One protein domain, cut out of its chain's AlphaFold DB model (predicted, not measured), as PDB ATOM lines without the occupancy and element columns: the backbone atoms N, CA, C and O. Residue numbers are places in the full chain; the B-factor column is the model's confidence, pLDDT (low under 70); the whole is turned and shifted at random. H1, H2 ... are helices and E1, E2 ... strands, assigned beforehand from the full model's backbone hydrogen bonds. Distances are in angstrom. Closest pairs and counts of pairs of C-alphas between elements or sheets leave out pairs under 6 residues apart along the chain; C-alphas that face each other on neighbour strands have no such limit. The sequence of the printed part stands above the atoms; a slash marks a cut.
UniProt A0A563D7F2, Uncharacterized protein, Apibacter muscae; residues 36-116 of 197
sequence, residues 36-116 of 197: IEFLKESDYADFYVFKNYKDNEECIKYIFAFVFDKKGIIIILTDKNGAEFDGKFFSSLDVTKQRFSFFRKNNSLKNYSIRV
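This is residues 36 to 116 of the 197 residues of an uncharacterized protein of Apibacter muscae (UniProt A0A563D7F2). A twisted sheet of five strands has one helix, H1, packed over one face, and the small hairpin E4 and E5 lies beyond the opposite face. You will find 81 printed residues, in the order E1 E2 H1 E3 E4 E5 E6 E7, one named helix and seven named strands. The large sheet is mixed, ordered E1 E2 E3 E6 E7; the class is mixed, helices and strands. The whole is compact, with a radius of gyration of the C-alphas of 12.1 A and spans of 35 by 28 by 19 A.

Start at E1, residues 36 to 41, an antiparallel hairpin with E2, residues 45 to 51; N 37 and O 49 are 2.9 A apart. Next comes H1, residues 57 to 67, on the sheet at a height of 9.5 A, over E3, residues 73 to 77, and along the strands at 26 degrees on the local plane; two layers, a helix on one face of a sheet. Every O i to N i+4 pair in H1 is within hydrogen-bond range. E2, H1 and E3 form a strand-helix-strand unit, parallel strands joined through a helix, with a right-handed crossover; N 48 and O 75 are 2.8 A apart. E4, residues 83 to 86, and E5, residues 89 to 93, form a hairpin, N 84 to O 92 at 2.9 A. E6, residues 99 to 104, is antiparallel to E3, N 76 to O 100 at 2.8 A, and makes a hairpin with E7, residues 111 to 115, N 103 to O 113 at 2.9 A.

Find C-alpha 36 at (24.825, 32.137, 20.280), where E1 begins. E2 spans 19.2 A, E6 16.4 A and H1 15.8 A. E7 ends at C-alpha 115, (17.885, 18.664, 12.580).

The farthest C-alphas, Glu 57 and Gly 87, are 35.4 A apart. The printed part has no cut, no link is long, and no printed residue is under 70 in pLDDT.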
ATOM      1  N   ILE A  36      25.462  32.008  21.592       98.25
ATOM      2  CA  ILE A  36      24.825  32.137  20.280       98.25
ATOM      3  C   ILE A  36      24.698  33.624  19.935       98.25
ATOM      4  O   ILE A  36      24.206  34.420  20.734       98.25
ATOM      5  N   GLU A  37      25.166  34.006  18.750       97.56
ATOM      6  CA  GLU A  37      25.137  35.382  18.252       97.56
ATOM      7  C   GLU A  37      24.458  35.441  16.888       97.56
ATOM      8  O   GLU A  37      24.606  34.525  16.080       97.56
ATOM      9  N   PHE A  38      23.715  36.516  16.627       97.50
ATOM     10  CA  PHE A  38      23.132  36.759  15.309       97.50
ATOM     11  C   PHE A  38      24.240  36.938  14.270       97.50
ATOM     12  O   PHE A  38      25.196  37.679  14.497       97.50
ATOM     13  N   LEU A  39      24.102  36.249  13.139       96.31
ATOM     14  CA  LEU A  39      25.006  36.365  12.004       96.31
ATOM     15  C   LEU A  39      24.375  37.221  10.915       96.31
ATOM     16  O   LEU A  39      24.972  38.209  10.487       96.31
ATOM     17  N   LYS A  40      23.199  36.805  10.433       95.06
ATOM     18  CA  LYS A  40      22.578  37.389   9.247       95.06
ATOM     19  C   LYS A  40      21.133  36.921   9.081       95.06
ATOM     20  O   LYS A  40      20.839  35.763   9.334       95.06
ATOM     21  N   GLU A  41      20.275  37.791   8.569       93.75
ATOM     22  CA  GLU A  41      18.966  37.426   8.015       93.75
ATOM     23  C   GLU A  41      19.118  37.205   6.503       93.75
ATOM     24  O   GLU A  41      19.749  38.024   5.816       93.75
ATOM     25  N   SER A  42      18.571  36.103   5.989       93.56
ATOM     26  CA  SER A  42      18.477  35.833   4.553       93.56
ATOM     27  C   SER A  42      17.043  35.976   4.044       93.56
ATOM     28  O   SER A  42      16.108  36.250   4.788       93.56
ATOM     29  N   ASP A  43      16.866  35.750   2.752       91.56
ATOM     30  CA  ASP A  43      15.581  35.617   2.072       91.56
ATOM     31  C   ASP A  43      14.640  34.520   2.619       91.56
ATOM     32  O   ASP A  43      13.457  34.537   2.279       91.56
ATOM     33  N   TYR A  44      15.110  33.591   3.465       90.06
ATOM     34  CA  TYR A  44      14.251  32.538   4.031       90.06
ATOM     35  C   TYR A  44      14.511  32.160   5.499       90.06
ATOM     36  O   TYR A  44      13.663  31.485   6.092       90.06
ATOM     37  N   ALA A  45      15.658  32.517   6.088       95.00
ATOM     38  CA  ALA A  45      16.002  32.114   7.452       95.00
ATOM     39  C   ALA A  45      16.857  33.141   8.195       95.00
ATOM     40  O   ALA A  45      17.651  33.875   7.601       95.00
ATOM     41  N   ASP A  46      16.767  33.088   9.522       96.62
ATOM     42  CA  ASP A  46      17.715  33.749  10.408       96.62
ATOM     43  C   ASP A  46      18.901  32.828  10.695       96.62
ATOM     44  O   ASP A  46      18.749  31.693  11.165       96.62
ATOM     45  N   PHE A  47      20.104  33.346  10.464       97.88
ATOM     46  CA  PHE A  47      21.360  32.671  10.737       97.88
ATOM     47  C   PHE A  47      22.016  33.221  11.998       97.88
ATOM     48  O   PHE A  47      22.134  34.431  12.209       97.88
ATOM     49  N   TYR A  48      22.524  32.299  12.802       98.50
ATOM     50  CA  TYR A  48      23.252  32.552  14.034       98.50
ATOM     51  C   TYR A  48      24.548  31.740  14.053       98.50
ATOM     52  O   TYR A  48      24.686  30.749  13.334       98.50
ATOM     53  N   VAL A  49      25.490  32.123  14.912       98.12
ATOM     54  CA  VAL A  49      26.726  31.374  15.168       98.12
ATOM     55  C   VAL A  49      26.817  31.025  16.644       98.12
ATOM     56  O   VAL A  49      26.740  31.905  17.498       98.12
ATOM     57  N   PHE A  50      27.020  29.745  16.944       97.81
ATOM     58  CA  PHE A  50      27.258  29.238  18.285       97.81
ATOM     59  C   PHE A  50      28.761  29.108  18.546       97.81
ATOM     60  O   PHE A  50      29.399  28.101  18.228       97.81
ATOM     61  N   LYS A  51      29.335  30.150  19.146       95.75
ATOM     62  CA  LYS A  51      30.747  30.187  19.527       95.75
ATOM     63  C   LYS A  51      31.020  29.213  20.670       95.75
ATOM     64  O   LYS A  51      30.249  29.145  21.626       95.75
ATOM     65  N   ASN A  52      32.155  28.515  20.587       93.56
ATOM     66  CA  ASN A  52      32.654  27.584  21.609       93.56
ATOM     67  C   ASN A  52      31.702  26.414  21.914       93.56
ATOM     68  O   ASN A  52      31.652  25.929  23.046       93.56
ATOM     69  N   TYR A  53      30.960  25.961  20.901       93.44
ATOM     70  CA  TYR A  53      30.079  24.803  21.000       93.44
ATOM     71  C   TYR A  53      30.822  23.536  21.460       93.44
ATOM     72  O   TYR A  53      31.940  23.254  21.021       93.44
ATOM     73  N   LYS A  54      30.161  22.742  22.309       93.31
ATOM     74  CA  LYS A  54      30.580  21.394  22.711       93.31
ATOM     75  C   LYS A  54      29.375  20.462  22.652       93.31
ATOM     76  O   LYS A  54      28.286  20.858  23.051       93.31
ATOM     77  N   ASP A  55      29.575  19.222  22.211       92.69
ATOM     78  CA  ASP A  55      28.527  18.194  22.249       92.69
ATOM     79  C   ASP A  55      28.339  17.672  23.675       92.69
ATOM     80  O   ASP A  55      28.944  16.687  24.097       92.69
ATOM     81  N   ASN A  56      27.556  18.421  24.449       93.38
ATOM     82  CA  ASN A  56      27.157  18.082  25.801       93.38
ATOM     83  C   ASN A  56      25.742  18.595  26.099       93.38
ATOM     84  O   ASN A  56      25.188  19.442  25.397       93.38
ATOM     85  N   GLU A  57      25.166  18.077  27.179       93.81
ATOM     86  CA  GLU A  57      23.786  18.355  27.570       93.81
ATOM     87  C   GLU A  57      23.513  19.846  27.829       93.81
ATOM     88  O   GLU A  57      22.458  20.346  27.449       93.81
ATOM     89  N   GLU A  58      24.470  20.578  28.407       94.94
ATOM     90  CA  GLU A  58      24.347  22.016  28.679       94.94
ATOM     91  C   GLU A  58      24.214  22.835  27.386       94.94
ATOM     92  O   GLU A  58      23.300  23.649  27.254       94.94
ATOM     93  N   CYS A  59      25.080  22.590  26.396       95.94
ATOM     94  CA  CYS A  59      25.016  23.286  25.111       95.94
ATOM     95  C   CYS A  59      23.741  22.927  24.342       95.94
ATOM     96  O   CYS A  59      23.158  23.795  23.696       95.94
ATOM     97  N   ILE A  60      23.286  21.673  24.423       96.06
ATOM     98  CA  ILE A  60      22.023  21.243  23.814       96.06
ATOM     99  C   ILE A  60      20.850  21.984  24.465       96.06
ATOM    100  O   ILE A  60      20.068  22.615  23.757       96.06
ATOM    101  N   LYS A  61      20.760  21.989  25.802       96.56
ATOM    102  CA  LYS A  61      19.741  22.752  26.545       96.56
ATOM    103  C   LYS A  61      19.749  24.225  26.146       96.56
ATOM    104  O   LYS A  61      18.693  24.790  25.872       96.56
ATOM    105  N   TYR A  62      20.933  24.823  26.032       97.12
ATOM    106  CA  TYR A  62      21.077  26.216  25.625       97.12
ATOM    107  C   TYR A  62      20.578  26.483  24.196       97.12
ATOM    108  O   TYR A  62      19.882  27.474  23.986       97.12
ATOM    109  N   ILE A  63      20.846  25.592  23.232       97.19
ATOM    110  CA  ILE A  63      20.318  25.712  21.860       97.19
ATOM    111  C   ILE A  63      18.786  25.725  21.869       97.19
ATOM    112  O   ILE A  63      18.182  26.613  21.270       97.19
ATOM    113  N   PHE A  64      18.158  24.757  22.543       97.25
ATOM    114  CA  PHE A  64      16.698  24.639  22.556       97.25
ATOM    115  C   PHE A  64      16.030  25.790  23.320       97.25
ATOM    116  O   PHE A  64      15.023  26.319  22.853       97.25
ATOM    117  N   ALA A  65      16.627  26.240  24.427       97.00
ATOM    118  CA  ALA A  65      16.170  27.427  25.144       97.00
ATOM    119  C   ALA A  65      16.282  28.695  24.281       97.00
ATOM    120  O   ALA A  65      15.360  29.504  24.251       97.00
ATOM    121  N   PHE A  66      17.380  28.851  23.535       97.38
ATOM    122  CA  PHE A  66      17.611  30.015  22.679       97.38
ATOM    123  C   PHE A  66      16.576  30.152  21.556       97.38
ATOM    124  O   PHE A  66      16.176  31.265  21.220       97.38
ATOM    125  N   VAL A  67      16.162  29.039  20.949       96.81
ATOM    126  CA  VAL A  67      15.195  29.061  19.840       96.81
ATOM    127  C   VAL A  67      13.744  29.026  20.303       96.81
ATOM    128  O   VAL A  67      12.853  29.114  19.461       96.81
ATOM    129  N   PHE A  68      13.473  28.855  21.598       94.94
ATOM    130  CA  PHE A  68      12.128  28.599  22.115       94.94
ATOM    131  C   PHE A  68      11.097  29.624  21.609       94.94
ATOM    132  O   PHE A  68      10.069  29.243  21.053       94.94
ATOM    133  N   ASP A  69      11.428  30.915  21.662       94.50
ATOM    134  CA  ASP A  69      10.539  32.035  21.324       94.50
ATOM    135  C   ASP A  69      10.691  32.583  19.890       94.50
ATOM    136  O   ASP A  69      10.041  33.564  19.517       94.50
ATOM    137  N   LYS A  70      11.531  31.958  19.058       95.12
ATOM    138  CA  LYS A  70      11.897  32.483  17.734       95.12
ATOM    139  C   LYS A  70      11.011  31.948  16.620       95.12
ATOM    140  O   LYS A  70      10.812  30.750  16.491       95.12
ATOM    141  N   LYS A  71      10.475  32.807  15.765       95.00
ATOM    142  CA  LYS A  71       9.601  32.368  14.670       95.00
ATOM    143  C   LYS A  71      10.398  32.056  13.401       95.00
ATOM    144  O   LYS A  71      11.519  32.523  13.242       95.00
ATOM    145  N   GLY A  72       9.796  31.276  12.505       94.69
ATOM    146  CA  GLY A  72      10.366  31.005  11.184       94.69
ATOM    147  C   GLY A  72      11.498  29.975  11.193       94.69
ATOM    148  O   GLY A  72      11.606  29.155  12.107       94.69
ATOM    149  N   ILE A  73      12.292  29.971  10.121       96.38
ATOM    150  CA  ILE A  73      13.410  29.040   9.957       96.38
ATOM    151  C   ILE A  73      14.647  29.634  10.624       96.38
ATOM    152  O   ILE A  73      15.038  30.763  10.338       96.38
ATOM    153  N   ILE A  74      15.273  28.847  11.496       97.50
ATOM    154  CA  ILE A  74      16.444  29.263  12.265       97.50
ATOM    155  C   ILE A  74      17.582  28.296  11.982       97.50
ATOM    156  O   ILE A  74      17.435  27.080  12.152       97.50
ATOM    157  N   ILE A  75      18.731  28.843  11.596       97.44
ATOM    158  CA  ILE A  75      19.959  28.091  11.363       97.44
ATOM    159  C   ILE A  75      21.032  28.590  12.329       97.44
ATOM    160  O   ILE A  75      21.413  29.754  12.313       97.44
ATOM    161  N   ILE A  76      21.554  27.699  13.164       98.25
ATOM    162  CA  ILE A  76      22.642  28.001  14.094       98.25
ATOM    163  C   ILE A  76      23.877  27.231  13.637       98.25
ATOM    164  O   ILE A  76      23.898  26.001  13.655       98.25
ATOM    165  N   LEU A  77      24.913  27.946  13.217       97.25
ATOM    166  CA  LEU A  77      26.165  27.382  12.725       97.25
ATOM    167  C   LEU A  77      27.182  27.265  13.862       97.25
ATOM    168  O   LEU A  77      27.276  28.154  14.701       97.25
ATOM    169  N   THR A  78      27.998  26.214  13.879       95.81
ATOM    170  CA  THR A  78      29.170  26.161  14.784       95.81
ATOM    171  C   THR A  78      30.384  26.907  14.221       95.81
ATOM    172  O   THR A  78      31.299  27.256  14.962       95.81
ATOM    173  N   ASP A  79      30.369  27.197  12.919       94.75
ATOM    174  CA  ASP A  79      31.382  27.958  12.191       94.75
ATOM    175  C   ASP A  79      30.677  29.005  11.321       94.75
ATOM    176  O   ASP A  79      29.796  28.664  10.531       94.75
ATOM    177  N   LYS A  80      31.060  30.280  11.448       94.38
ATOM    178  CA  LYS A  80      30.456  31.384  10.683       94.38
ATOM    179  C   LYS A  80      30.621  31.227   9.170       94.38
ATOM    180  O   LYS A  80      29.802  31.746   8.425       94.38
ATOM    181  N   ASN A  81      31.667  30.518   8.739       94.50
ATOM    182  CA  ASN A  81      31.937  30.243   7.331       94.50
ATOM    183  C   ASN A  81      31.198  28.984   6.842       94.50
ATOM    184  O   ASN A  81      31.405  28.551   5.719       94.50
ATOM    185  N   GLY A  82      30.351  28.371   7.680       94.44
ATOM    186  CA  GLY A  82      29.540  27.211   7.309       94.44
ATOM    187  C   GLY A  82      28.333  27.539   6.424       94.44
ATOM    188  O   GLY A  82      27.587  26.627   6.074       94.44
ATOM    189  N   ALA A  83      28.118  28.814   6.092       95.38
ATOM    190  CA  ALA A  83      27.105  29.270   5.151       95.38
ATOM    191  C   ALA A  83      27.662  30.388   4.266       95.38
ATOM    192  O   ALA A  83      28.400  31.255   4.741       95.38
ATOM    193  N   GLU A  84      27.259  30.384   3.000       95.69
ATOM    194  CA  GLU A  84      27.617  31.399   2.012       95.69
ATOM    195  C   GLU A  84      26.391  32.220   1.615       95.69
ATOM    196  O   GLU A  84      25.279  31.699   1.482       95.69
ATOM    197  N   PHE A  85      26.605  33.516   1.402       95.31
ATOM    198  CA  PHE A  85      25.553  34.471   1.073       95.31
ATOM    199  C   PHE A  85      26.009  35.402  -0.046       95.31
ATOM    200  O   PHE A  85      27.145  35.875  -0.025       95.31
ATOM    201  N   ASP A  86      25.086  35.741  -0.941       94.38
ATOM    202  CA  ASP A  86      25.230  36.835  -1.898       94.38
ATOM    203  C   ASP A  86      24.233  37.948  -1.546       94.38
ATOM    204  O   ASP A  86      23.018  37.824  -1.718       94.38
ATOM    205  N   GLY A  87      24.722  39.030  -0.938       90.06
ATOM    206  CA  GLY A  87      23.849  40.078  -0.411       90.06
ATOM    207  C   GLY A  87      22.914  39.536   0.676       90.06
ATOM    208  O   GLY A  87      23.381  39.200   1.762       90.06
ATOM    209  N   LYS A  88      21.599  39.497   0.423       90.81
ATOM    210  CA  LYS A  88      20.592  38.873   1.310       90.81
ATOM    211  C   LYS A  88      20.210  37.450   0.890       90.81
ATOM    212  O   LYS A  88      19.514  36.775   1.639       90.81
ATOM    213  N   PHE A  89      20.654  37.001  -0.277       94.06
ATOM    214  CA  PHE A  89      20.322  35.683  -0.787       94.06
ATOM    215  C   PHE A  89      21.243  34.651  -0.156       94.06
ATOM    216  O   PHE A  89      22.470  34.790  -0.167       94.06
ATOM    217  N   PHE A  90      20.650  33.620   0.428       94.75
ATOM    218  CA  PHE A  90      21.411  32.452   0.834       94.75
ATOM    219  C   PHE A  90      21.866  31.671  -0.401       94.75
ATOM    220  O   PHE A  90      21.076  31.403  -1.304       94.75
ATOM    221  N   SER A  91      23.141  31.284  -0.418       94.06
ATOM    222  CA  SER A  91      23.724  30.521  -1.519       94.06
ATOM    223  C   SER A  91      23.852  29.041  -1.169       94.06
ATOM    224  O   SER A  91      23.278  28.187  -1.845       94.06
ATOM    225  N   SER A  92      24.596  28.717  -0.106       93.88
ATOM    226  CA  SER A  92      24.948  27.330   0.203       93.88
ATOM    227  C   SER A  92      25.273  27.103   1.687       93.88
ATOM    228  O   SER A  92      25.568  28.035   2.438       93.88
ATOM    229  N   LEU A  93      25.189  25.838   2.119       93.44
ATOM    230  CA  LEU A  93      25.626  25.365   3.438       93.44
ATOM    231  C   LEU A  93      26.786  24.387   3.263       93.44
ATOM    232  O   LEU A  93      26.662  23.408   2.525       93.44
ATOM    233  N   ASP A  94      27.853  24.577   4.036       92.69
ATOM    234  CA  ASP A  94      28.931  23.598   4.135       92.69
ATOM    235  C   ASP A  94      28.426  22.355   4.890       92.69
ATOM    236  O   ASP A  94      28.084  22.383   6.079       92.69
ATOM    237  N   VAL A  95      28.347  21.231   4.179       89.50
ATOM    238  CA  VAL A  95      27.873  19.949   4.722       89.50
ATOM    239  C   VAL A  95      28.877  19.284   5.663       89.50
ATOM    240  O   VAL A  95      28.499  18.370   6.392       89.50
ATOM    241  N   THR A  96      30.125  19.754   5.688       90.38
ATOM    242  CA  THR A  96      31.185  19.264   6.580       90.38
ATOM    243  C   THR A  96      31.208  19.979   7.931       90.38
ATOM    244  O   THR A  96      31.974  19.603   8.821       90.38
ATOM    245  N   LYS A  97      30.354  20.994   8.118       91.75
ATOM    246  CA  LYS A  97      30.271  21.796   9.344       91.75
ATOM    247  C   LYS A  97      29.010  21.470  10.134       91.75
ATOM    248  O   LYS A  97      27.912  21.331   9.589       91.75
ATOM    249  N   GLN A  98      29.167  21.378  11.454       93.44
ATOM    250  CA  GLN A  98      28.041  21.155  12.352       93.44
ATOM    251  C   GLN A  98      27.133  22.389  12.366       93.44
ATOM    252  O   GLN A  98      27.596  23.527  12.500       93.44
ATOM    253  N   ARG A  99      25.826  22.147  12.275       95.38
ATOM    254  CA  ARG A  99      24.785  23.171  12.363       95.38
ATOM    255  C   ARG A  99      23.540  22.628  13.052       95.38
ATOM    256  O   ARG A  99      23.394  21.421  13.214       95.38
ATOM    257  N   PHE A 100      22.640  23.515  13.429       96.94
ATOM    258  CA  PHE A 100      21.350  23.187  14.018       96.94
ATOM    259  C   PHE A 100      20.284  23.917  13.217       96.94
ATOM    260  O   PHE A 100      20.408  25.116  12.976       96.94
ATOM    261  N   SER A 101      19.277  23.193  12.757       97.31
ATOM    262  CA  SER A 101      18.243  23.714  11.873       97.31
ATOM    263  C   SER A 101      16.879  23.451  12.484       97.31
ATOM    264  O   SER A 101      16.525  22.301  12.743       97.31
ATOM    265  N   PHE A 102      16.127  24.525  12.697       97.88
ATOM    266  CA  PHE A 102      14.767  24.496  13.212       97.88
ATOM    267  C   PHE A 102      13.848  25.021  12.124       97.88
ATOM    268  O   PHE A 102      14.001  26.154  11.669       97.88
ATOM    269  N   PHE A 103      12.909  24.185  11.697       96.69
ATOM    270  CA  PHE A 103      11.970  24.516  10.642       96.69
ATOM    271  C   PHE A 103      10.576  24.665  11.240       96.69
ATOM    272  O   PHE A 103      10.028  23.720  11.819       96.69
ATOM    273  N   ARG A 104      10.009  25.868  11.112       95.44
ATOM    274  CA  ARG A 104       8.714  26.225  11.698       95.44
ATOM    275  C   ARG A 104       7.739  26.701  10.637       95.44
ATOM    276  O   ARG A 104       8.121  27.400   9.700       95.44
ATOM    277  N   LYS A 105       6.470  26.318  10.776       86.38
ATOM    278  CA  LYS A 105       5.442  26.625   9.769       86.38
ATOM    279  C   LYS A 105       5.054  28.096   9.805       86.38
ATOM    280  O   LYS A 105       4.865  28.625  10.895       86.38
ATOM    281  N   ASN A 106       4.867  28.724   8.641       84.62
ATOM    282  CA  ASN A 106       4.202  30.028   8.471       84.62
ATOM    283  C   ASN A 106       4.655  31.118   9.458       84.62
ATOM    284  O   ASN A 106       3.826  31.826  10.025       84.62
ATOM    285  N   ASN A 107       5.964  31.221   9.708       84.00
ATOM    286  CA  ASN A 107       6.515  32.163  10.685       84.00
ATOM    287  C   ASN A 107       5.868  32.039  12.089       84.00
ATOM    288  O   ASN A 107       5.568  33.028  12.755       84.00
ATOM    289  N   SER A 108       5.611  30.807  12.533       92.31
ATOM    290  CA  SER A 108       5.082  30.479  13.863       92.31
ATOM    291  C   SER A 108       6.154  29.840  14.757       92.31
ATOM    292  O   SER A 108       7.313  29.716  14.359       92.31
ATOM    293  N   LEU A 109       5.768  29.438  15.973       94.00
ATOM    294  CA  LEU A 109       6.605  28.660  16.898       94.00
ATOM    295  C   LEU A 109       6.492  27.138  16.677       94.00
ATOM    296  O   LEU A 109       7.210  26.366  17.305       94.00
ATOM    297  N   LYS A 110       5.602  26.700  15.777       95.50
ATOM    298  CA  LYS A 110       5.277  25.289  15.549       95.50
ATOM    299  C   LYS A 110       6.385  24.606  14.745       95.50
ATOM    300  O   LYS A 110       6.485  24.833  13.535       95.50
ATOM    301  N   ASN A 111       7.213  23.783  15.395       96.75
ATOM    302  CA  ASN A 111       8.250  23.016  14.699       96.75
ATOM    303  C   ASN A 111       7.596  21.916  13.867       96.75
ATOM    304  O   ASN A 111       6.827  21.127  14.398       96.75
ATOM    305  N   TYR A 112       7.924  21.834  12.583       95.75
ATOM    306  CA  TYR A 112       7.575  20.670  11.762       95.75
ATOM    307  C   TYR A 112       8.798  19.807  11.449       95.75
ATOM    308  O   TYR A 112       8.661  18.675  11.007       95.75
ATOM    309  N   SER A 113      10.007  20.329  11.676       96.56
ATOM    310  CA  SER A 113      11.239  19.552  11.593       96.56
ATOM    311  C   SER A 113      12.347  20.211  12.409       96.56
ATOM    312  O   SER A 113      12.462  21.437  12.464       96.56
ATOM    313  N   ILE A 114      13.186  19.386  13.032       97.62
ATOM    314  CA  ILE A 114      14.407  19.806  13.718       97.62
ATOM    315  C   ILE A 114      15.529  18.866  13.284       97.62
ATOM    316  O   ILE A 114      15.375  17.645  13.313       97.62
ATOM    317  N   ARG A 115      16.678  19.429  12.907       95.81
ATOM    318  CA  ARG A 115      17.885  18.664  12.580       95.81
ATOM    319  C   ARG A 115      19.077  19.252  13.315       95.81
ATOM    320  O   ARG A 115      19.381  20.431  13.165       95.81
ATOM    321  N   VAL A 116      19.741  18.440  14.127       92.69
ATOM    322  CA  VAL A 116      20.800  18.876  15.049       92.69
ATOM    323  C   VAL A 116      22.086  18.072  14.936       92.69
ATOM    324  O   VAL A 116      23.094  18.485  15.492       92.69
TER     325      VAL A 116